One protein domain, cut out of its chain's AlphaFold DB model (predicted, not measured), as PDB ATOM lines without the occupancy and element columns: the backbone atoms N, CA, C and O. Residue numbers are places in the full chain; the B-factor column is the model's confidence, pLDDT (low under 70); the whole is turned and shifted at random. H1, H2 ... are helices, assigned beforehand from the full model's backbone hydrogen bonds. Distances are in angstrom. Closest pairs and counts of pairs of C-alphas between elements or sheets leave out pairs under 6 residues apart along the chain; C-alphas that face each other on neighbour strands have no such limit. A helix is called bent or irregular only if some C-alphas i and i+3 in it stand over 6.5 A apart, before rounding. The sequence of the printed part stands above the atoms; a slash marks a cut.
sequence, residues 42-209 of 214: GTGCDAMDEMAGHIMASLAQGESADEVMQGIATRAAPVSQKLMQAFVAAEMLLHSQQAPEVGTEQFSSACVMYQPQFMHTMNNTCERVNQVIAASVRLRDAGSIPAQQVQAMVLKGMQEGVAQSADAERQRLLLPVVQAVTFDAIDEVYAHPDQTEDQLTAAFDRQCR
ATOM      1  N   GLY A  42      -2.669   5.097 -22.646       45.09
ATOM      2  CA  GLY A  42      -3.808   4.519 -21.922       45.09
ATOM      3  C   GLY A  42      -4.817   5.507 -21.330       45.09
ATOM      4  O   GLY A  42      -5.999   5.208 -21.329       45.09
ATOM      5  N   THR A  43      -4.432   6.707 -20.889       48.28
ATOM      6  CA  THR A  43      -5.305   7.502 -19.987       48.28
ATOM      7  C   THR A  43      -6.299   8.463 -20.657       48.28
ATOM      8  O   THR A  43      -6.840   9.343 -19.997       48.28
ATOM      9  N   GLY A  44      -6.568   8.326 -21.957       52.75
ATOM     10  CA  GLY A  44      -7.543   9.184 -22.651       52.75
ATOM     11  C   GLY A  44      -8.391   8.499 -23.716       52.75
ATOM     12  O   GLY A  44      -9.393   9.072 -24.126       52.75
ATOM     13  N   CYS A  45      -8.038   7.277 -24.129       57.25
ATOM     14  CA  CYS A  45      -8.794   6.566 -25.156       57.25
ATOM     15  C   CYS A  45     -10.040   5.873 -24.620       57.25
ATOM     16  O   CYS A  45     -11.063   5.940 -25.284       57.25
ATOM     17  N   ASP A  46     -10.015   5.348 -23.394       61.72
ATOM     18  CA  ASP A  46     -11.207   4.745 -22.782       61.72
ATOM     19  C   ASP A  46     -12.337   5.776 -22.620       61.72
ATOM     20  O   ASP A  46     -13.488   5.519 -22.966       61.72
ATOM     21  N   ALA A  47     -11.989   6.992 -22.183       61.28
ATOM     22  CA  ALA A  47     -12.934   8.102 -22.119       61.28
ATOM     23  C   ALA A  47     -13.432   8.494 -23.519       61.28
ATOM     24  O   ALA A  47     -14.612   8.785 -23.695       61.28
ATOM     25  N   MET A  48     -12.555   8.506 -24.527       61.34
ATOM     26  CA  MET A  48     -12.949   8.800 -25.908       61.34
ATOM     27  C   MET A  48     -13.853   7.726 -26.513       61.34
ATOM     28  O   MET A  48     -14.782   8.086 -27.229       61.34
ATOM     29  N   ASP A  49     -13.650   6.457 -26.175       65.56
ATOM     30  CA  ASP A  49     -14.471   5.335 -26.628       65.56
ATOM     31  C   ASP A  49     -15.856   5.346 -25.977       65.56
ATOM     32  O   ASP A  49     -16.865   5.173 -26.666       65.56
ATOM     33  N   GLU A  50     -15.936   5.636 -24.676       65.81
ATOM     34  CA  GLU A  50     -17.212   5.847 -23.986       65.81
ATOM     35  C   GLU A  50     -17.983   7.024 -24.609       65.81
ATOM     36  O   GLU A  50     -19.176   6.924 -24.912       65.81
ATOM     37  N   MET A  51     -17.288   8.131 -24.885       69.12
ATOM     38  CA  MET A  51     -17.877   9.311 -25.524       69.12
ATOM     39  C   MET A  51     -18.336   9.021 -26.958       69.12
ATOM     40  O   MET A  51     -19.454   9.394 -27.321       69.12
ATOM     41  N   ALA A  52     -17.527   8.317 -27.751       70.06
ATOM     42  CA  ALA A  52     -17.876   7.884 -29.102       70.06
ATOM     43  C   ALA A  52     -19.105   6.962 -29.100       70.06
ATOM     44  O   ALA A  52     -20.002   7.122 -29.931       70.06
ATOM     45  N   GLY A  53     -19.196   6.047 -28.131       69.56
ATOM     46  CA  GLY A  53     -20.362   5.188 -27.927       69.56
ATOM     47  C   GLY A  53     -21.640   5.985 -27.663       69.56
ATOM     48  O   GLY A  53     -22.671   5.716 -28.282       69.56
ATOM     49  N   HIS A  54     -21.575   7.010 -26.810       71.69
ATOM     50  CA  HIS A  54     -22.711   7.901 -26.558       71.69
ATOM     51  C   HIS A  54     -23.145   8.682 -27.803       71.69
ATOM     52  O   HIS A  54     -24.338   8.738 -28.093       71.69
ATOM     53  N   ILE A  55     -22.195   9.243 -28.557       73.62
ATOM     54  CA  ILE A  55     -22.479   9.998 -29.788       73.62
ATOM     55  C   ILE A  55     -23.140   9.091 -30.834       73.62
ATOM     56  O   ILE A  55     -24.146   9.464 -31.435       73.62
ATOM     57  N   MET A  56     -22.640   7.867 -31.007       70.31
ATOM     58  CA  MET A  56     -23.235   6.887 -31.922       70.31
ATOM     59  C   MET A  56     -24.627   6.445 -31.481       70.31
ATOM     60  O   MET A  56     -25.509   6.283 -32.321       70.31
ATOM     61  N   ALA A  57     -24.848   6.267 -30.178       74.81
ATOM     62  CA  ALA A  57     -26.162   5.926 -29.648       74.81
ATOM     63  C   ALA A  57     -27.187   7.046 -29.888       74.81
ATOM     64  O   ALA A  57     -28.332   6.746 -30.224       74.81
ATOM     65  N   SER A  58     -26.781   8.312 -29.752       76.94
ATOM     66  CA  SER A  58     -27.587   9.486 -30.114       76.94
ATOM     67  C   SER A  58     -27.925   9.509 -31.608       76.94
ATOM     68  O   SER A  58     -29.089   9.633 -31.985       76.94
ATOM     69  N   LEU A  59     -26.932   9.285 -32.476       72.38
ATOM     70  CA  LEU A  59     -27.148   9.239 -33.927       72.38
ATOM     71  C   LEU A  59     -28.060   8.079 -34.347       72.38
ATOM     72  O   LEU A  59     -28.930   8.250 -35.198       72.38
ATOM     73  N   ALA A  60     -27.923   6.912 -33.716       74.50
ATOM     74  CA  ALA A  60     -28.803   5.766 -33.945       74.50
ATOM     75  C   ALA A  60     -30.254   6.025 -33.496       74.50
ATOM     76  O   ALA A  60     -31.180   5.416 -34.032       74.50
ATOM     77  N   GLN A  61     -30.462   6.937 -32.540       81.25
ATOM     78  CA  GLN A  61     -31.785   7.408 -32.117       81.25
ATOM     79  C   GLN A  61     -32.369   8.481 -33.050       81.25
ATOM     80  O   GLN A  61     -33.516   8.886 -32.867       81.25
ATOM     81  N   GLY A  62     -31.622   8.897 -34.078       79.75
ATOM     82  CA  GLY A  62     -32.055   9.883 -35.063       79.75
ATOM     83  C   GLY A  62     -31.796  11.333 -34.659       79.75
ATOM     84  O   GLY A  62     -32.332  12.223 -35.317       79.75
ATOM     85  N   GLU A  63     -30.994  11.580 -33.616       84.50
ATOM     86  CA  GLU A  63     -30.540  12.937 -33.294       84.50
ATOM     87  C   GLU A  63     -29.695  13.497 -34.446       84.50
ATOM     88  O   GLU A  63     -28.832  12.822 -35.015       84.50
ATOM     89  N   SER A  64     -29.943  14.752 -34.799       86.44
ATOM     90  CA  SER A  64     -29.142  15.495 -35.764       86.44
ATOM     91  C   SER A  64     -27.782  15.893 -35.181       86.44
ATOM     92  O   SER A  64     -27.594  15.987 -33.969       86.44
ATOM     93  N   ALA A  65     -26.825  16.198 -36.063       83.56
ATOM     94  CA  ALA A  65     -25.509  16.706 -35.673       83.56
ATOM     95  C   ALA A  65     -25.605  17.932 -34.745       83.56
ATOM     96  O   ALA A  65     -24.896  18.013 -33.745       83.56
ATOM     97  N   ASP A  66     -26.516  18.862 -35.047       86.75
ATOM     98  CA  ASP A  66     -26.711  20.072 -34.248       86.75
ATOM     99  C   ASP A  66     -27.296  19.747 -32.859       86.75
ATOM    100  O   ASP A  66     -26.885  20.351 -31.869       86.75
ATOM    101  N   GLU A  67     -28.200  18.764 -32.752       88.81
ATOM    102  CA  GLU A  67     -28.758  18.305 -31.467       88.81
ATOM    103  C   GLU A  67     -27.695  17.650 -30.584       88.81
ATOM    104  O   GLU A  67     -27.602  17.979 -29.399       88.81
ATOM    105  N   VAL A  68     -26.833  16.807 -31.162       87.38
ATOM    106  CA  VAL A  68     -25.703  16.199 -30.444       87.38
ATOM    107  C   VAL A  68     -24.767  17.282 -29.902       87.38
ATOM    108  O   VAL A  68     -24.436  17.288 -28.712       87.38
ATOM    109  N   MET A  69     -24.373  18.245 -30.743       87.50
ATOM    110  CA  MET A  69     -23.467  19.328 -30.334       87.50
ATOM    111  C   MET A  69     -24.103  20.252 -29.285       87.50
ATOM    112  O   MET A  69     -23.434  20.659 -28.330       87.50
ATOM    113  N   GLN A  70     -25.402  20.534 -29.398       89.81
ATOM    114  CA  GLN A  70     -26.147  21.304 -28.401       89.81
ATOM    115  C   GLN A  70     -26.273  20.550 -27.064       89.81
ATOM    116  O   GLN A  70     -26.163  21.155 -25.989       89.81
ATOM    117  N   GLY A  71     -26.458  19.229 -27.107       88.12
ATOM    118  CA  GLY A  71     -26.465  18.368 -25.925       88.12
ATOM    119  C   GLY A  71     -25.130  18.405 -25.178       88.12
ATOM    120  O   GLY A  71     -25.106  18.537 -23.954       88.12
ATOM    121  N   ILE A  72     -24.011  18.385 -25.906       86.19
ATOM    122  CA  ILE A  72     -22.667  18.523 -25.321       86.19
ATOM    123  C   ILE A  72     -22.485  19.912 -24.694       86.19
ATOM    124  O   ILE A  72     -22.012  20.016 -23.560       86.19
ATOM    125  N   ALA A  73     -22.894  20.979 -25.387       87.25
ATOM    126  CA  ALA A  73     -22.748  22.356 -24.903       87.25
ATOM    127  C   ALA A  73     -23.453  22.582 -23.551       87.25
ATOM    128  O   ALA A  73     -22.903  23.228 -22.651       87.25
ATOM    129  N   THR A  74     -24.649  22.007 -23.393       88.38
ATOM    130  CA  THR A  74     -25.521  22.192 -22.218       88.38
ATOM    131  C   THR A  74     -25.256  21.217 -21.071       88.38
ATOM    132  O   THR A  74     -25.751  21.427 -19.962       88.38
ATOM    133  N   ARG A  75     -24.466  20.160 -21.293       83.81
ATOM    134  CA  ARG A  75     -24.142  19.166 -20.263       83.81
ATOM    135  C   ARG A  75     -23.393  19.810 -19.091       83.81
ATOM    136  O   ARG A  75     -22.527  20.657 -19.284       83.81
ATOM    137  N   ALA A  76     -23.680  19.387 -17.864       82.75
ATOM    138  CA  ALA A  76     -22.866  19.752 -16.706       82.75
ATOM    139  C   ALA A  76     -21.614  18.860 -16.671       82.75
ATOM    140  O   ALA A  76     -21.667  17.724 -16.211       82.75
ATOM    141  N   ALA A  77     -20.507  19.355 -17.221       79.50
ATOM    142  CA  ALA A  77     -19.225  18.657 -17.281       79.50
ATOM    143  C   ALA A  77     -18.067  19.672 -17.235       79.50
ATOM    144  O   ALA A  77     -18.274  20.824 -17.634       79.50
ATOM    145  N   PRO A  78     -16.859  19.274 -16.786       81.94
ATOM    146  CA  PRO A  78     -15.663  20.107 -16.886       81.94
ATOM    147  C   PRO A  78     -15.406  20.585 -18.322       81.94
ATOM    148  O   PRO A  78     -15.704  19.871 -19.282       81.94
ATOM    149  N   VAL A  79     -14.809  21.772 -18.473       84.12
ATOM    150  CA  VAL A  79     -14.518  22.382 -19.785       84.12
ATOM    151  C   VAL A  79     -13.692  21.450 -20.670       84.12
ATOM    152  O   VAL A  79     -14.046  21.245 -21.831       84.12
ATOM    153  N   SER A  80     -12.641  20.837 -20.123       78.12
ATOM    154  CA  SER A  80     -11.806  19.869 -20.845       78.12
ATOM    155  C   SER A  80     -12.620  18.699 -21.404       78.12
ATOM    156  O   SER A  80     -12.471  18.337 -22.571       78.12
ATOM    157  N   GLN A  81     -13.552  18.159 -20.614       79.00
ATOM    158  CA  GLN A  81     -14.432  17.076 -21.044       79.00
ATOM    159  C   GLN A  81     -15.424  17.539 -22.120       79.00
ATOM    160  O   GLN A  81     -15.581  16.841 -23.119       79.00
ATOM    161  N   LYS A  82     -16.055  18.714 -21.968       81.06
ATOM    162  CA  LYS A  82     -16.965  19.274 -22.988       81.06
ATOM    163  C   LYS A  82     -16.262  19.469 -24.327       81.06
ATOM    164  O   LYS A  82     -16.782  19.057 -25.360       81.06
ATOM    165  N   LEU A  83     -15.084  20.091 -24.306       81.69
ATOM    166  CA  LEU A  83     -14.305  20.354 -25.511       81.69
ATOM    167  C   LEU A  83     -13.874  19.044 -26.171       81.69
ATOM    168  O   LEU A  83     -14.075  18.875 -27.368       81.69
ATOM    169  N   MET A  84     -13.369  18.085 -25.397       77.88
ATOM    170  CA  MET A  84     -12.987  16.774 -25.919       77.88
ATOM    171  C   MET A  84     -14.181  16.021 -26.536       77.88
ATOM    172  O   MET A  84     -14.053  15.502 -27.643       77.88
ATOM    173  N   GLN A  85     -15.353  16.026 -25.884       78.81
ATOM    174  CA  GLN A  85     -16.598  15.460 -26.435       78.81
ATOM    175  C   GLN A  85     -16.975  16.112 -27.760       78.81
ATOM    176  O   GLN A  85     -17.306  15.418 -28.717       78.81
ATOM    177  N   ALA A  86     -16.898  17.440 -27.820       83.81
ATOM    178  CA  ALA A  86     -17.234  18.209 -29.007       83.81
ATOM    179  C   ALA A  86     -16.310  17.882 -30.184       83.81
ATOM    180  O   ALA A  86     -16.789  17.702 -31.300       83.81
ATOM    181  N   PHE A  87     -15.001  17.769 -29.943       79.19
ATOM    182  CA  PHE A  87     -14.040  17.407 -30.987       79.19
ATOM    183  C   PHE A  87     -14.269  15.991 -31.505       79.19
ATOM    184  O   PHE A  87     -14.351  15.800 -32.715       79.19
ATOM    185  N   VAL A  88     -14.445  15.020 -30.607       76.25
ATOM    186  CA  VAL A  88     -14.762  13.637 -30.990       76.25
ATOM    187  C   VAL A  88     -16.056  13.584 -31.802       76.25
ATOM    188  O   VAL A  88     -16.073  13.007 -32.886       76.25
ATOM    189  N   ALA A  89     -17.116  14.247 -31.331       79.06
ATOM    190  CA  ALA A  89     -18.389  14.312 -32.038       79.06
ATOM    191  C   ALA A  89     -18.244  14.938 -33.423       79.06
ATOM    192  O   ALA A  89     -18.725  14.363 -34.394       79.06
ATOM    193  N   ALA A  90     -17.549  16.071 -33.539       80.31
ATOM    194  CA  ALA A  90     -17.338  16.733 -34.819       80.31
ATOM    195  C   ALA A  90     -16.609  15.821 -35.820       80.31
ATOM    196  O   ALA A  90     -17.074  15.687 -36.949       80.31
ATOM    197  N   GLU A  91     -15.533  15.136 -35.411       76.62
ATOM    198  CA  GLU A  91     -14.847  14.175 -36.287       76.62
ATOM    199  C   GLU A  91     -15.768  13.032 -36.714       76.62
ATOM    200  O   GLU A  91     -15.867  12.724 -37.901       76.62
ATOM    201  N   MET A  92     -16.490  12.418 -35.774       73.94
ATOM    202  CA  MET A  92     -17.391  11.304 -36.078       73.94
ATOM    203  C   MET A  92     -18.539  11.720 -37.005       73.94
ATOM    204  O   MET A  92     -18.896  10.989 -37.930       73.94
ATOM    205  N   LEU A  93     -19.105  12.907 -36.799       76.50
ATOM    206  CA  LEU A  93     -20.183  13.458 -37.623       76.50
ATOM    207  C   LEU A  93     -19.699  13.812 -39.033       76.50
ATOM    208  O   LEU A  93     -20.420  13.579 -40.000       76.50
ATOM    209  N   LEU A  94     -18.476  14.329 -39.173       74.62
ATOM    210  CA  LEU A  94     -17.873  14.620 -40.477       74.62
ATOM    211  C   LEU A  94     -17.496  13.336 -41.228       74.62
ATOM    212  O   LEU A  94     -17.728  13.236 -42.434       74.62
ATOM    213  N   HIS A  95     -16.959  12.335 -40.527       69.12
ATOM    214  CA  HIS A  95     -16.566  11.062 -41.130       69.12
ATOM    215  C   HIS A  95     -17.760  10.171 -41.484       69.12
ATOM    216  O   HIS A  95     -17.761   9.593 -42.567       69.12
ATOM    217  N   SER A  96     -18.806  10.102 -40.655       63.72
ATOM    218  CA  SER A  96     -20.023   9.326 -40.958       63.72
ATOM    219  C   SER A  96     -20.764   9.830 -42.202       63.72
ATOM    220  O   SER A  96     -21.361   9.033 -42.925       63.72
ATOM    221  N   GLN A  97     -20.669  11.127 -42.511       59.16
ATOM    222  CA  GLN A  97     -21.192  11.696 -43.758       59.16
ATOM    223  C   GLN A  97     -20.382  11.285 -45.000       59.16
ATOM    224  O   GLN A  97     -20.929  11.246 -46.100       59.16
ATOM    225  N   GLN A  98     -19.087  10.988 -44.843       53.31
ATOM    226  CA  GLN A  98     -18.171  10.671 -45.948       53.31
ATOM    227  C   GLN A  98     -17.954   9.162 -46.138       53.31
ATOM    228  O   GLN A  98     -17.706   8.709 -47.255       53.31
ATOM    229  N   ALA A  99     -18.058   8.381 -45.064       51.00
ATOM    230  CA  ALA A  99     -17.898   6.935 -45.031       51.00
ATOM    231  C   ALA A  99     -18.760   6.355 -43.884       51.00
ATOM    232  O   ALA A  99     -18.287   6.220 -42.757       51.00
ATOM    233  N   PRO A 100     -20.031   5.998 -44.140       49.38
ATOM    234  CA  PRO A 100     -20.975   5.568 -43.100       49.38
ATOM    235  C   PRO A 100     -20.622   4.231 -42.418       49.38
ATOM    236  O   PRO A 100     -21.247   3.875 -41.425       49.38
ATOM    237  N   GLU A 101     -19.621   3.497 -42.920       49.03
ATOM    238  CA  GLU A 101     -19.118   2.253 -42.313       49.03
ATOM    239  C   GLU A 101     -17.989   2.471 -41.287       49.03
ATOM    240  O   GLU A 101     -17.468   1.502 -40.729       49.03
ATOM    241  N   VAL A 102     -17.599   3.722 -41.007       47.97
ATOM    242  CA  VAL A 102     -16.634   4.041 -39.940       47.97
ATOM    243  C   VAL A 102     -17.328   3.862 -38.584       47.97
ATOM    244  O   VAL A 102     -17.873   4.795 -37.999       47.97
ATOM    245  N   GLY A 103     -17.366   2.615 -38.112       50.53
ATOM    246  CA  GLY A 103     -17.855   2.249 -36.786       50.53
ATOM    247  C   GLY A 103     -16.905   2.676 -35.660       50.53
ATOM    248  O   GLY A 103     -15.766   3.089 -35.890       50.53
ATOM    249  N   THR A 104     -17.361   2.515 -34.417       53.03
ATOM    250  CA  THR A 104     -16.612   2.815 -33.180       53.03
ATOM    251  C   THR A 104     -15.221   2.169 -33.131       53.03
ATOM    252  O   THR A 104     -14.290   2.763 -32.595       53.03
ATOM    253  N   GLU A 105     -15.041   0.999 -33.751       49.00
ATOM    254  CA  GLU A 105     -13.758   0.278 -33.797       49.00
ATOM    255  C   GLU A 105     -12.659   1.027 -34.579       49.00
ATOM    256  O   GLU A 105     -11.476   0.965 -34.223       49.00
ATOM    257  N   GLN A 106     -13.020   1.796 -35.613       49.62
ATOM    258  CA  GLN A 106     -12.052   2.622 -36.344       49.62
ATOM    259  C   GLN A 106     -11.694   3.901 -35.580       49.62
ATOM    260  O   GLN A 106     -10.556   4.354 -35.662       49.62
ATOM    261  N   PHE A 107     -12.616   4.450 -34.783       55.25
ATOM    262  CA  PHE A 107     -12.317   5.610 -33.939       55.25
ATOM    263  C   PHE A 107     -11.440   5.231 -32.734       55.25
ATOM    264  O   PHE A 107     -10.457   5.917 -32.458       55.25
ATOM    265  N   SER A 108     -11.717   4.089 -32.091       52.66
ATOM    266  CA  SER A 108     -10.925   3.548 -30.972       52.66
ATOM    267  C   SER A 108      -9.476   3.251 -31.379       52.66
ATOM    268  O   SER A 108      -8.526   3.696 -30.732       52.66
ATOM    269  N   SER A 109      -9.274   2.611 -32.537       52.00
ATOM    270  CA  SER A 109      -7.928   2.370 -33.084       52.00
ATOM    271  C   SER A 109      -7.211   3.646 -33.547       52.00
ATOM    272  O   SER A 109      -5.978   3.700 -33.544       52.00
ATOM    273  N   ALA A 110      -7.959   4.698 -33.891       51.56
ATOM    274  CA  ALA A 110      -7.404   5.984 -34.284       51.56
ATOM    275  C   ALA A 110      -7.225   6.970 -33.116       51.56
ATOM    276  O   ALA A 110      -6.542   7.983 -33.281       51.56
ATOM    277  N   CYS A 111      -7.749   6.665 -31.925       57.94
ATOM    278  CA  CYS A 111      -7.629   7.519 -30.747       57.94
ATOM    279  C   CYS A 111      -6.167   7.860 -30.432       57.94
ATOM    280  O   CYS A 111      -5.839   9.028 -30.259       57.94
ATOM    281  N   VAL A 112      -5.261   6.878 -30.450       57.31
ATOM    282  CA  VAL A 112      -3.827   7.111 -30.180       57.31
ATOM    283  C   VAL A 112      -3.196   8.055 -31.213       57.31
ATOM    284  O   VAL A 112      -2.295   8.825 -30.885       57.31
ATOM    285  N   MET A 113      -3.684   8.037 -32.458       54.69
ATOM    286  CA  MET A 113      -3.190   8.911 -33.525       54.69
ATOM    287  C   MET A 113      -3.767  10.331 -33.441       54.69
ATOM    288  O   MET A 113      -3.057  11.294 -33.738       54.69
ATOM    289  N   TYR A 114      -5.028  10.480 -33.024       62.34
ATOM    290  CA  TYR A 114      -5.715  11.775 -32.976       62.34
ATOM    291  C   TYR A 114      -5.646  12.473 -31.608       62.34
ATOM    292  O   TYR A 114      -5.774  13.696 -31.545       62.34
ATOM    293  N   GLN A 115      -5.370  11.749 -30.518       62.66
ATOM    294  CA  GLN A 115      -5.290  12.295 -29.157       62.66
ATOM    295  C   GLN A 115      -4.348  13.510 -29.047       62.66
ATOM    296  O   GLN A 115      -4.771  14.513 -28.466       62.66
ATOM    297  N   PRO A 116      -3.125  13.519 -29.621       65.88
ATOM    298  CA  PRO A 116      -2.265  14.702 -29.564       65.88
ATOM    299  C   PRO A 116      -2.893  15.929 -30.238       65.88
ATOM    300  O   PRO A 116      -2.752  17.049 -29.750       65.88
ATOM    301  N   GLN A 117      -3.627  15.722 -31.335       65.00
ATOM    302  CA  GLN A 117      -4.292  16.793 -32.080       65.00
ATOM    303  C   GLN A 117      -5.492  17.342 -31.300       65.00
ATOM    304  O   GLN A 117      -5.667  18.560 -31.210       65.00
ATOM    305  N   PHE A 118      -6.276  16.462 -30.670       70.50
ATOM    306  CA  PHE A 118      -7.377  16.862 -29.796       70.50
ATOM    307  C   PHE A 118      -6.877  17.659 -28.595       70.50
ATOM    308  O   PHE A 118      -7.392  18.743 -28.321       70.50
ATOM    309  N   MET A 119      -5.821  17.181 -27.935       69.56
ATOM    310  CA  MET A 119      -5.198  17.879 -26.810       69.56
ATOM    311  C   MET A 119      -4.657  19.246 -27.209       69.56
ATOM    312  O   MET A 119      -4.879  20.228 -26.506       69.56
ATOM    313  N   HIS A 120      -3.986  19.335 -28.356       74.00
ATOM    314  CA  HIS A 120      -3.488  20.606 -28.863       74.00
ATOM    315  C   HIS A 120      -4.629  21.590 -29.174       74.00
ATOM    316  O   HIS A 120      -4.571  22.752 -28.774       74.00
ATOM    317  N   THR A 121      -5.701  21.130 -29.818       70.69
ATOM    318  CA  THR A 121      -6.848  21.987 -30.163       70.69
ATOM    319  C   THR A 121      -7.620  22.443 -28.920       70.69
ATOM    320  O   THR A 121      -8.008  23.611 -28.816       70.69
ATOM    321  N   MET A 122      -7.782  21.554 -27.938       75.12
ATOM    322  CA  MET A 122      -8.351  21.881 -26.631       75.12
ATOM    323  C   MET A 122      -7.502  22.929 -25.907       75.12
ATOM    324  O   MET A 122      -8.044  23.946 -25.479       75.12
ATOM    325  N   ASN A 123      -6.180  22.739 -25.835       76.06
ATOM    326  CA  ASN A 123      -5.265  23.698 -25.210       76.06
ATOM    327  C   ASN A 123      -5.342  25.075 -25.884       76.06
ATOM    328  O   ASN A 123      -5.464  26.083 -25.192       76.06
ATOM    329  N   ASN A 124      -5.365  25.120 -27.220       78.00
ATOM    330  CA  ASN A 124      -5.514  26.371 -27.966       78.00
ATOM    331  C   ASN A 124      -6.863  27.046 -27.687       78.00
ATOM    332  O   ASN A 124      -6.936  28.268 -27.575       78.00
ATOM    333  N   THR A 125      -7.945  26.271 -27.572       80.50
ATOM    334  CA  THR A 125      -9.268  26.814 -27.231       80.50
ATOM    335  C   THR A 125      -9.259  27.386 -25.817       80.50
ATOM    336  O   THR A 125      -9.699  28.515 -25.613       80.50
ATOM    337  N   CYS A 126      -8.682  26.666 -24.859       83.31
ATOM    338  CA  CYS A 126      -8.523  27.126 -23.484       83.31
ATOM    339  C   CYS A 126      -7.702  28.421 -23.383       83.31
ATOM    340  O   CYS A 126      -8.140  29.375 -22.743       83.31
ATOM    341  N   GLU A 127      -6.568  28.513 -24.082       84.25
ATOM    342  CA  GLU A 127      -5.750  29.731 -24.126       84.25
ATOM    343  C   GLU A 127      -6.539  30.932 -24.673       84.25
ATOM    344  O   GLU A 127      -6.448  32.048 -24.160       84.25
ATOM    345  N   ARG A 128      -7.373  30.713 -25.690       82.31
ATOM    346  CA  ARG A 128      -8.204  31.773 -26.275       82.31
ATOM    347  C   ARG A 128      -9.305  32.227 -25.335       82.31
ATOM    348  O   ARG A 128      -9.562  33.426 -25.248       82.31
ATOM    349  N   VAL A 129      -9.928  31.309 -24.603       87.69
ATOM    350  CA  VAL A 129     -10.912  31.682 -23.582       87.69
ATOM    351  C   VAL A 129     -10.239  32.459 -22.447       87.69
ATOM    352  O   VAL A 129     -10.798  33.458 -22.002       87.69
ATOM    353  N   ASN A 130      -8.996  32.136 -22.074       85.81
ATOM    354  CA  ASN A 130      -8.212  32.969 -21.152       85.81
ATOM    355  C   ASN A 130      -7.988  34.394 -21.676       85.81
ATOM    356  O   ASN A 130      -8.101  35.356 -20.917       85.81
ATOM    357  N   GLN A 131      -7.735  34.566 -22.975       84.69
ATOM    358  CA  GLN A 131      -7.650  35.903 -23.574       84.69
ATOM    359  C   GLN A 131      -8.999  36.642 -23.528       84.69
ATOM    360  O   GLN A 131      -9.029  37.858 -23.323       84.69
ATOM    361  N   VAL A 132     -10.121  35.925 -23.676       87.56
ATOM    362  CA  VAL A 132     -11.470  36.491 -23.500       87.56
ATOM    363  C   VAL A 132     -11.723  36.879 -22.042       87.56
ATOM    364  O   VAL A 132     -12.269  37.958 -21.809       87.56
ATOM    365  N   ILE A 133     -11.287  36.077 -21.066       89.19
ATOM    366  CA  ILE A 133     -11.339  36.404 -19.630       89.19
ATOM    367  C   ILE A 133     -10.571  37.701 -19.364       89.19
ATOM    368  O   ILE A 133     -11.146  38.657 -18.843       89.19
ATOM    369  N   ALA A 134      -9.318  37.784 -19.814       86.94
ATOM    370  CA  ALA A 134      -8.479  38.972 -19.673       86.94
ATOM    371  C   ALA A 134      -9.122  40.225 -20.288       86.94
ATOM    372  O   ALA A 134      -9.179  41.291 -19.669       86.94
ATOM    373  N   ALA A 135      -9.659  40.108 -21.506       86.19
ATOM    374  CA  ALA A 135     -10.378  41.203 -22.144       86.19
ATOM    375  C   ALA A 135     -11.627  41.603 -21.341       86.19
ATOM    376  O   ALA A 135     -11.855  42.791 -21.121       86.19
ATOM    377  N   SER A 136     -12.405  40.630 -20.868       88.06
ATOM    378  CA  SER A 136     -13.641  40.856 -20.111       88.06
ATOM    379  C   SER A 136     -13.378  41.546 -18.775       88.06
ATOM    380  O   SER A 136     -14.094  42.489 -18.443       88.06
ATOM    381  N   VAL A 137     -12.313  41.169 -18.057       90.19
ATOM    382  CA  VAL A 137     -11.886  41.829 -16.809       90.19
ATOM    383  C   VAL A 137     -11.581  43.302 -17.066       90.19
ATOM    384  O   VAL A 137     -12.121  44.175 -16.391       90.19
ATOM    385  N   ARG A 138     -10.812  43.616 -18.115       87.56
ATOM    386  CA  ARG A 138     -10.485  45.011 -18.466       87.56
ATOM    387  C   ARG A 138     -11.726  45.830 -18.826       87.56
ATOM    388  O   ARG A 138     -11.797  47.013 -18.495       87.56
ATOM    389  N   LEU A 139     -12.697  45.227 -19.515       86.06
ATOM    390  CA  LEU A 139     -13.958  45.888 -19.879       86.06
ATOM    391  C   LEU A 139     -14.860  46.136 -18.673       86.06
ATOM    392  O   LEU A 139     -15.452  47.218 -18.562       86.06
ATOM    393  N   ARG A 140     -14.938  45.148 -17.780       90.44
ATOM    394  CA  ARG A 140     -15.639  45.222 -16.501       90.44
ATOM    395  C   ARG A 140     -15.044  46.319 -15.620       90.44
ATOM    396  O   ARG A 140     -15.784  47.194 -15.183       90.44
ATOM    397  N   ASP A 141     -13.727  46.321 -15.423       88.25
ATOM    398  CA  ASP A 141     -13.026  47.259 -14.534       88.25
ATOM    399  C   ASP A 141     -13.072  48.702 -15.061       88.25
ATOM    400  O   ASP A 141     -13.109  49.661 -14.291       88.25
ATOM    401  N   ALA A 142     -13.159  48.874 -16.383       86.69
ATOM    402  CA  ALA A 142     -13.430  50.168 -17.003       86.69
ATOM    403  C   ALA A 142     -14.893  50.639 -16.836       86.69
ATOM    404  O   ALA A 142     -15.239  51.720 -17.320       86.69
ATOM    405  N   GLY A 143     -15.777  49.832 -16.232       79.31
ATOM    406  CA  GLY A 143     -17.201  50.125 -16.020       79.31
ATOM    407  C   GLY A 143     -17.987  50.360 -17.312       79.31
ATOM    408  O   GLY A 143     -19.024  51.021 -17.301       79.31
ATOM    409  N   SER A 144     -17.455  49.904 -18.446       73.50
ATOM    410  CA  SER A 144     -17.813  50.462 -19.751       73.50
ATOM    411  C   SER A 144     -18.803  49.608 -20.541       73.50
ATOM    412  O   SER A 144     -19.450  50.142 -21.440       73.50
ATOM    413  N   ILE A 145     -18.909  48.301 -20.263       83.62
ATOM    414  CA  ILE A 145     -19.666  47.358 -21.103       83.62
ATOM    415  C   ILE A 145     -20.296  46.244 -20.243       83.62
ATOM    416  O   ILE A 145     -19.569  45.623 -19.469       83.62
ATOM    417  N   PRO A 146     -21.607  45.954 -20.372       89.94
ATOM    418  CA  PRO A 146     -22.261  44.829 -19.698       89.94
ATOM    419  C   PRO A 146     -21.897  43.474 -20.330       89.94
ATOM    420  O   PRO A 146     -21.632  43.400 -21.533       89.94
ATOM    421  N   ALA A 147     -21.964  42.394 -19.544       91.50
ATOM    422  CA  ALA A 147     -21.618  41.029 -19.965       91.50
ATOM    423  C   ALA A 147     -22.291  40.610 -21.283       91.50
ATOM    424  O   ALA A 147     -21.620  40.141 -22.201       91.50
ATOM    425  N   GLN A 148     -23.593  40.886 -21.440       93.00
ATOM    426  CA  GLN A 148     -24.356  40.515 -22.641       93.00
ATOM    427  C   GLN A 148     -23.818  41.191 -23.908       93.00
ATOM    428  O   GLN A 148     -23.856  40.622 -24.998       93.00
ATOM    429  N   GLN A 149     -23.292  42.414 -23.785       88.12
ATOM    430  CA  GLN A 149     -22.691  43.111 -24.916       88.12
ATOM    431  C   GLN A 149     -21.310  42.534 -25.254       88.12
ATOM    432  O   GLN A 149     -20.970  42.453 -26.435       88.12
ATOM    433  N   VAL A 150     -20.536  42.088 -24.259       86.88
ATOM    434  CA  VAL A 150     -19.281  41.350 -24.494       86.88
ATOM    435  C   VAL A 150     -19.560  40.021 -25.192       86.88
ATOM    436  O   VAL A 150     -18.970  39.759 -26.239       86.88
ATOM    437  N   GLN A 151     -20.522  39.243 -24.696       89.94
ATOM    438  CA  GLN A 151     -20.967  37.988 -25.312       89.94
ATOM    439  C   GLN A 151     -21.405  38.188 -26.768       89.94
ATOM    440  O   GLN A 151     -20.968  37.450 -27.649       89.94
ATOM    441  N   ALA A 152     -22.197  39.226 -27.061       86.31
ATOM    442  CA  ALA A 152     -22.617  39.534 -28.428       86.31
ATOM    443  C   ALA A 152     -21.436  39.884 -29.357       86.31
ATOM    444  O   ALA A 152     -21.418  39.464 -30.516       86.31
ATOM    445  N   MET A 153     -20.436  40.631 -28.866       83.62
ATOM    446  CA  MET A 153     -19.220  40.932 -29.637       83.62
ATOM    447  C   MET A 153     -18.398  39.671 -29.915       83.62
ATOM    448  O   MET A 153     -17.918  39.488 -31.034       83.62
ATOM    449  N   VAL A 154     -18.260  38.805 -28.911       85.25
ATOM    450  CA  VAL A 154     -17.532  37.539 -29.025       85.25
ATOM    451  C   VAL A 154     -18.233  36.594 -29.999       85.25
ATOM    452  O   VAL A 154     -17.583  36.101 -30.916       85.25
ATOM    453  N   LEU A 155     -19.554  36.413 -29.886       85.19
ATOM    454  CA  LEU A 155     -20.338  35.579 -30.803       85.19
ATOM    455  C   LEU A 155     -20.209  36.042 -32.248       85.19
ATOM    456  O   LEU A 155     -19.977  35.228 -33.139       85.19
ATOM    457  N   LYS A 156     -20.319  37.353 -32.480       81.12
ATOM    458  CA  LYS A 156     -20.130  37.916 -33.815       81.12
ATOM    459  C   LYS A 156     -18.747  37.566 -34.369       81.12
ATOM    460  O   LYS A 156     -18.649  37.115 -35.505       81.12
ATOM    461  N   GLY A 157     -17.694  37.738 -33.571       78.62
ATOM    462  CA  GLY A 157     -16.340  37.403 -34.006       78.62
ATOM    463  C   GLY A 157     -16.150  35.901 -34.258       78.62
ATOM    464  O   GLY A 157     -15.497  35.532 -35.229       78.62
ATOM    465  N   MET A 158     -16.759  35.031 -33.445       80.94
ATOM    466  CA  MET A 158     -16.738  33.585 -33.685       80.94
ATOM    467  C   MET A 158     -17.413  33.235 -35.016       80.94
ATOM    468  O   MET A 158     -16.826  32.521 -35.822       80.94
ATOM    469  N   GLN A 159     -18.606  33.778 -35.281       81.31
ATOM    470  CA  GLN A 159     -19.348  33.555 -36.529       81.31
ATOM    471  C   GLN A 159     -18.582  34.058 -37.761       81.31
ATOM    472  O   GLN A 159     -18.529  33.370 -38.782       81.31
ATOM    473  N   GLU A 160     -17.953  35.234 -37.667       80.44
ATOM    474  CA  GLU A 160     -17.076  35.761 -38.720       80.44
ATOM    475  C   GLU A 160     -15.851  34.860 -38.938       80.44
ATOM    476  O   GLU A 160     -15.467  34.625 -40.085       80.44
ATOM    477  N   GLY A 161     -15.275  34.318 -37.860       71.81
ATOM    478  CA  GLY A 161     -14.174  33.356 -37.913       71.81
ATOM    479  C   GLY A 161     -14.556  32.059 -38.629       71.81
ATOM    480  O   GLY A 161     -13.819  31.622 -39.512       71.81
ATOM    481  N   VAL A 162     -15.734  31.502 -38.324       76.56
ATOM    482  CA  VAL A 162     -16.265  30.306 -39.005       76.56
ATOM    483  C   VAL A 162     -16.425  30.556 -40.502       76.56
ATOM    484  O   VAL A 162     -15.960  29.756 -41.312       76.56
ATOM    485  N   ALA A 163     -17.020  31.688 -40.887       72.12
ATOM    486  CA  ALA A 163     -17.260  32.023 -42.292       72.12
ATOM    487  C   ALA A 163     -15.970  32.202 -43.119       72.12
ATOM    488  O   ALA A 163     -16.002  32.066 -44.341       72.12
ATOM    489  N   GLN A 164     -14.844  32.522 -42.472       74.50
ATOM    490  CA  GLN A 164     -13.540  32.730 -43.116       74.50
ATOM    491  C   GLN A 164     -12.631  31.490 -43.063       74.50
ATOM    492  O   GLN A 164     -11.529  31.513 -43.615       74.50
ATOM    493  N   SER A 165     -13.059  30.419 -42.394       71.06
ATOM    494  CA  SER A 165     -12.261  29.209 -42.214       71.06
ATOM    495  C   SER A 165     -12.257  28.323 -43.459       71.06
ATOM    496  O   SER A 165     -13.294  28.090 -44.077       71.06
ATOM    497  N   ALA A 166     -11.095  27.742 -43.776       69.81
ATOM    498  CA  ALA A 166     -10.986  26.661 -44.763       69.81
ATOM    499  C   ALA A 166     -11.695  25.367 -44.308       69.81
ATOM    500  O   ALA A 166     -11.977  24.497 -45.124       69.81
ATOM    501  N   ASP A 167     -11.995  25.267 -43.012       73.62
ATOM    502  CA  ASP A 167     -12.697  24.166 -42.359       73.62
ATOM    503  C   ASP A 167     -13.968  24.692 -41.669       73.62
ATOM    504  O   ASP A 167     -14.124  24.662 -40.445       73.62
ATOM    505  N   ALA A 168     -14.829  25.332 -42.464       75.50
ATOM    506  CA  ALA A 168     -16.023  26.013 -41.972       75.50
ATOM    507  C   ALA A 168     -17.049  25.039 -41.369       75.50
ATOM    508  O   ALA A 168     -17.709  25.395 -40.399       75.50
ATOM    509  N   GLU A 169     -17.162  23.814 -41.892       80.06
ATOM    510  CA  GLU A 169     -18.149  22.840 -41.406       80.06
ATOM    511  C   GLU A 169     -17.785  22.300 -40.017       80.06
ATOM    512  O   GLU A 169     -18.626  22.319 -39.118       80.06
ATOM    513  N   ARG A 170     -16.520  21.921 -39.781       81.31
ATOM    514  CA  ARG A 170     -16.068  21.535 -38.436       81.31
ATOM    515  C   ARG A 170     -16.239  22.680 -37.446       81.31
ATOM    516  O   ARG A 170     -16.734  22.479 -36.339       81.31
ATOM    517  N   GLN A 171     -15.859  23.897 -37.841       80.50
ATOM    518  CA  GLN A 171     -16.012  25.065 -36.977       80.50
ATOM    519  C   GLN A 171     -17.479  25.389 -36.684       80.50
ATOM    520  O   GLN A 171     -17.794  25.756 -35.554       80.50
ATOM    521  N   ARG A 172     -18.381  25.207 -37.656       86.12
ATOM    522  CA  ARG A 172     -19.830  25.343 -37.462       86.12
ATOM    523  C   ARG A 172     -20.341  24.344 -36.427       86.12
ATOM    524  O   ARG A 172     -21.092  24.750 -35.544       86.12
ATOM    525  N   LEU A 173     -19.912  23.083 -36.505       84.31
ATOM    526  CA  LEU A 173     -20.299  22.039 -35.549       84.31
ATOM    527  C   LEU A 173     -19.793  22.340 -34.135       84.31
ATOM    528  O   LEU A 173     -20.536  22.185 -33.172       84.31
ATOM    529  N   LEU A 174     -18.548  22.798 -33.993       84.69
ATOM    530  CA  LEU A 174     -17.936  23.088 -32.689       84.69
ATOM    531  C   LEU A 174     -18.437  24.386 -32.044       84.69
ATOM    532  O   LEU A 174     -18.335  24.545 -30.823       84.69
ATOM    533  N   LEU A 175     -18.966  25.315 -32.846       86.38
ATOM    534  CA  LEU A 175     -19.348  26.656 -32.413       86.38
ATOM    535  C   LEU A 175     -20.253  26.675 -31.167       86.38
ATOM    536  O   LEU A 175     -19.920  27.425 -30.252       86.38
ATOM    537  N   PRO A 176     -21.328  25.868 -31.049       89.56
ATOM    538  CA  PRO A 176     -22.203  25.898 -29.874       89.56
ATOM    539  C   PRO A 176     -21.471  25.577 -28.564       89.56
ATOM    540  O   PRO A 176     -21.731  26.206 -27.539       89.56
ATOM    541  N   VAL A 177     -20.520  24.636 -28.590       89.00
ATOM    542  CA  VAL A 177     -19.772  24.227 -27.391       89.00
ATOM    543  C   VAL A 177     -18.734  25.281 -27.015       89.00
ATOM    544  O   VAL A 177     -18.654  25.677 -25.853       89.00
ATOM    545  N   VAL A 178     -17.972  25.779 -27.994       89.44
ATOM    546  CA  VAL A 178     -16.984  26.848 -27.763       89.44
ATOM    547  C   VAL A 178     -17.675  28.125 -27.284       89.44
ATOM    548  O   VAL A 178     -17.181  28.786 -26.366       89.44
ATOM    549  N   GLN A 179     -18.836  28.452 -27.854       90.12
ATOM    550  CA  GLN A 179     -19.663  29.571 -27.420       90.12
ATOM    551  C   GLN A 179     -20.090  29.402 -25.963       90.12
ATOM    552  O   GLN A 179     -19.877  30.325 -25.184       90.12
ATOM    553  N   ALA A 180     -20.644  28.245 -25.586       91.12
ATOM    554  CA  ALA A 180     -21.083  27.989 -24.215       91.12
ATOM    555  C   ALA A 180     -19.929  28.143 -23.212       91.12
ATOM    556  O   ALA A 180     -20.031  28.942 -22.288       91.12
ATOM    557  N   VAL A 181     -18.789  27.487 -23.459       90.75
ATOM    558  CA  VAL A 181     -17.590  27.597 -22.604       90.75
ATOM    559  C   VAL A 181     -17.126  29.050 -22.464       90.75
ATOM    560  O   VAL A 181     -16.771  29.498 -21.376       90.75
ATOM    561  N   THR A 182     -17.126  29.800 -23.565       91.69
ATOM    562  CA  THR A 182     -16.680  31.197 -23.554       91.69
ATOM    563  C   THR A 182     -17.675  32.104 -22.834       91.69
ATOM    564  O   THR A 182     -17.272  33.038 -22.148       91.69
ATOM    565  N   PHE A 183     -18.973  31.853 -22.991       94.19
ATOM    566  CA  PHE A 183     -20.024  32.641 -22.356       94.19
ATOM    567  C   PHE A 183     -20.055  32.407 -20.851       94.19
ATOM    568  O   PHE A 183     -20.083  33.392 -20.117       94.19
ATOM    569  N   ASP A 184     -19.920  31.152 -20.415       93.56
ATOM    570  CA  ASP A 184     -19.769  30.789 -19.005       93.56
ATOM    571  C   ASP A 184     -18.557  31.515 -18.389       93.56
ATOM    572  O   ASP A 184     -18.654  32.092 -17.308       93.56
ATOM    573  N   ALA A 185     -17.426  31.576 -19.105       93.25
ATOM    574  CA  ALA A 185     -16.238  32.299 -18.649       93.25
ATOM    575  C   ALA A 185     -16.451  33.825 -18.550       93.25
ATOM    576  O   ALA A 185     -15.939  34.462 -17.630       93.25
ATOM    577  N   ILE A 186     -17.204  34.427 -19.478       94.31
ATOM    578  CA  ILE A 186     -17.570  35.852 -19.405       94.31
ATOM    579  C   ILE A 186     -18.496  36.095 -18.210       94.31
ATOM    580  O   ILE A 186     -18.274  37.039 -17.453       94.31
ATOM    581  N   ASP A 187     -19.514  35.260 -18.025       95.88
ATOM    582  CA  ASP A 187     -20.450  35.395 -16.910       95.88
ATOM    583  C   ASP A 187     -19.724  35.269 -15.565       95.88
ATOM    584  O   ASP A 187     -19.954  36.085 -14.672       95.88
ATOM    585  N   GLU A 188     -18.757  34.355 -15.457       95.00
ATOM    586  CA  GLU A 188     -17.911  34.193 -14.270       95.00
ATOM    587  C   GLU A 188     -17.112  35.465 -13.935       95.00
ATOM    588  O   GLU A 188     -17.072  35.892 -12.778       95.00
ATOM    589  N   VAL A 189     -16.527  36.128 -14.942       95.50
ATOM    590  CA  VAL A 189     -15.797  37.400 -14.769       95.50
ATOM    591  C   VAL A 189     -16.704  38.499 -14.209       95.50
ATOM    592  O   VAL A 189     -16.282  39.286 -13.354       95.50
ATOM    593  N   TYR A 190     -17.936  38.588 -14.709       95.25
ATOM    594  CA  TYR A 190     -18.890  39.623 -14.309       95.25
ATOM    595  C   TYR A 190     -19.614  39.296 -12.993       95.25
ATOM    596  O   TYR A 190     -20.045  40.223 -12.306       95.25
ATOM    597  N   ALA A 191     -19.704  38.019 -12.614       96.19
ATOM    598  CA  ALA A 191     -20.212  37.578 -11.316       96.19
ATOM    599  C   ALA A 191     -19.225  37.840 -10.163       96.19
ATOM    600  O   ALA A 191     -19.661  38.024  -9.026       96.19
ATOM    601  N   HIS A 192     -17.920  37.922 -10.454       96.62
ATOM    602  CA  HIS A 192     -16.853  38.085  -9.458       96.62
ATOM    603  C   HIS A 192     -16.032  39.370  -9.679       96.62
ATOM    604  O   HIS A 192     -14.856  39.307 -10.056       96.62
ATOM    605  N   PRO A 193     -16.622  40.564  -9.467       94.25
ATOM    606  CA  PRO A 193     -15.965  41.848  -9.731       94.25
ATOM    607  C   PRO A 193     -14.756  42.132  -8.828       94.25
ATOM    608  O   PRO A 193     -13.941  42.993  -9.147       94.25
ATOM    609  N   ASP A 194     -14.641  41.434  -7.704       95.88
ATOM    610  CA  ASP A 194     -13.538  41.519  -6.750       95.88
ATOM    611  C   ASP A 194     -12.332  40.645  -7.131       95.88
ATOM    612  O   ASP A 194     -11.240  40.848  -6.597       95.88
ATOM    613  N   GLN A 195     -12.498  39.707  -8.069       96.50
ATOM    614  CA  GLN A 195     -11.411  38.857  -8.545       96.50
ATOM    615  C   GLN A 195     -10.612  39.508  -9.681       96.50
ATOM    616  O   GLN A 195     -11.149  40.161 -10.586       96.50
ATOM    617  N   THR A 196      -9.300  39.296  -9.629       95.25
ATOM    618  CA  THR A 196      -8.315  39.751 -10.622       95.25
ATOM    619  C   THR A 196      -8.280  38.854 -11.864       95.25
ATOM    620  O   THR A 196      -8.734  37.710 -11.823       95.25
ATOM    621  N   GLU A 197      -7.685  39.361 -12.954       92.31
ATOM    622  CA  GLU A 197      -7.391  38.590 -14.180       92.31
ATOM    623  C   GLU A 197      -6.691  37.261 -13.841       92.31
ATOM    624  O   GLU A 197      -7.205  36.200 -14.184       92.31
ATOM    625  N   ASP A 198      -5.609  37.302 -13.055       95.12
ATOM    626  CA  ASP A 198      -4.834  36.111 -12.679       95.12
ATOM    627  C   ASP A 198      -5.659  35.067 -11.908       95.12
ATOM    628  O   ASP A 198      -5.505  33.863 -12.121       95.12
ATOM    629  N   GLN A 199      -6.549  35.503 -11.007       96.06
ATOM    630  CA  GLN A 199      -7.392  34.593 -10.221       96.06
ATOM    631  C   GLN A 199      -8.417  33.869 -11.099       96.06
ATOM    632  O   GLN A 199      -8.578  32.652 -10.968       96.06
ATOM    633  N   LEU A 200      -9.067  34.604 -12.003       93.94
ATOM    634  CA  LEU A 200     -10.085  34.074 -12.908       93.94
ATOM    635  C   LEU A 200      -9.459  33.171 -13.978       93.94
ATOM    636  O   LEU A 200      -9.952  32.069 -14.213       93.94
ATOM    637  N   THR A 201      -8.320  33.569 -14.552       90.56
ATOM    638  CA  THR A 201      -7.541  32.733 -15.479       90.56
ATOM    639  C   THR A 201      -7.062  31.452 -14.802       90.56
ATOM    640  O   THR A 201      -7.280  30.366 -15.329       90.56
ATOM    641  N   ALA A 202      -6.504  31.526 -13.589       89.88
ATOM    642  CA  ALA A 202      -6.082  30.327 -12.866       89.88
ATOM    643  C   ALA A 202      -7.262  29.407 -12.506       89.88
ATOM    644  O   ALA A 202      -7.090  28.187 -12.420       89.88
ATOM    645  N   ALA A 203      -8.450  29.964 -12.251       89.69
ATOM    646  CA  ALA A 203      -9.666  29.188 -12.027       89.69
ATOM    647  C   ALA A 203     -10.130  28.470 -13.295       89.69
ATOM    648  O   ALA A 203     -10.421  27.274 -13.235       89.69
ATOM    649  N   PHE A 204     -10.134  29.160 -14.433       90.62
ATOM    650  CA  PHE A 204     -10.482  28.572 -15.720       90.62
ATOM    651  C   PHE A 204      -9.465  27.513 -16.173       90.62
ATOM    652  O   PHE A 204      -9.852  26.412 -16.563       90.62
ATOM    653  N   ASP A 205      -8.164  27.765 -16.000       88.00
ATOM    654  CA  ASP A 205      -7.094  26.808 -16.309       88.00
ATOM    655  C   ASP A 205      -7.272  25.470 -15.588       88.00
ATOM    656  O   ASP A 205      -6.965  24.415 -16.143       88.00
ATOM    657  N   ARG A 206      -7.796  25.482 -14.355       85.56
ATOM    658  CA  ARG A 206      -8.113  24.242 -13.629       85.56
ATOM    659  C   ARG A 206      -9.237  23.449 -14.296       85.56
ATOM    660  O   ARG A 206      -9.162  22.228 -14.293       85.56
ATOM    661  N   GLN A 207     -10.229  24.113 -14.888       84.50
ATOM    662  CA  GLN A 207     -11.316  23.456 -15.632       84.50
ATOM    663  C   GLN A 207     -10.850  22.919 -16.995       84.50
ATOM    664  O   GLN A 207     -11.416  21.957 -17.516       84.50
ATOM    665  N   CYS A 208      -9.818  23.543 -17.563       81.06
ATOM    666  CA  CYS A 208      -9.199  23.162 -18.831       81.06
ATOM    667  C   CYS A 208      -8.201  22.006 -18.728       81.06
ATOM    668  O   CYS A 208      -7.868  21.385 -19.737       81.06
ATOM    669  N   ARG A 209      -7.741  21.665 -17.522       74.00
ATOM    670  CA  ARG A 209      -6.982  20.432 -17.316       74.00
ATOM    671  C   ARG A 209      -7.939  19.252 -17.460       74.00
ATOM    672  O   ARG A 209      -9.027  19.252 -16.883       74.00
TER     673      ARG A 209
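AT A GLANCE: This is residues 42 to 209 of the 214 residues of an uncharacterized protein of Saezia sanguinis (UniProt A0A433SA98). A long helical arm, H4b, runs slantwise along a bundle of helices that has H6 in its middle: H2 and H3 pack on one part of H6, H5 folds back beside it, and H7 packs along H4b. H1 and the short arm H4a cover one end of this elongated body. The printed part has 168 residues with seven named helices, H1 to H7 in chain order, and no named strand; the class is all helix. It is compact, with a radius of gyration of the C-alphas of 17.0 A, and spans 55 by 33 by 28 A.

IN THESE COORDINATES: Start with H4, residues 104 to 141, one helix by its hydrogen bonds but bent: C-alphas 113 and 116 are 7.1 A apart. Its arms are H4a, residues 104 to 113, and H4b, residues 116 to 141, 37.4 A long; they stand about perpendicular, at 75 degrees. Find C-alpha 116 at (-2.265, 14.702, -29.564); from there H4b runs to C-alpha 141 at (-13.026, 47.259, -14.534). H6, residues 168 to 191, measures 33.0 A and has a kink of 47 degrees near residue 175. H4a and H6 are irregular, with C-alphas 109 and 112 6.9 A apart and C-alphas 173 and 176 7.1 A apart. Look also for H1 at 45 to 60, H2 at 65 to 74, H3 at 79 to 98, 28.9 A, H5 at 147 to 164, 25.9 A, and H7 at 197 to 208.

HOW THE PARTS SIT: H2, H3, H4b, H5 and H6 form an up and down bundle, each running against the one before; helix packing is part aligned, part crossed. H4b touches H6 at a steep tilt of 40 degrees, closest at C-alphas Val 129 and Thr 182, 5.8 A. H7 touches H4b at a shallow 27 degrees, opposite ways, with C-alphas Ala 134 and Glu 197 5.6 A apart. H5 and H6 are a hairpin, closest at C-alphas Val 162 and Ala 168, 5.2 A. H2 and H3 are another, at 4 degrees, with C-alphas Ile 72 and Lys 82 6.2 A apart. H1 touches H4a, closest at C-alphas Cys 45 and Cys 111, 5.8 A. H1 and H5 are apart. Every O i to N i+4 pair is within hydrogen-bond range in H1, H2, H4b and H5; H3 has 14 of 16, H4a 4 of 6, H6 18 of 20 and H7 7 of 8.

THE WHOLE: The C-alphas farthest apart, of Glu 101 and Gly 143, lie 54.7 A apart. The printed part has no cut, and the links from H1 through to H7 are tight. Confidence is under 70 at residues 42 to 51, 53, 95 to 117, 119 and 166.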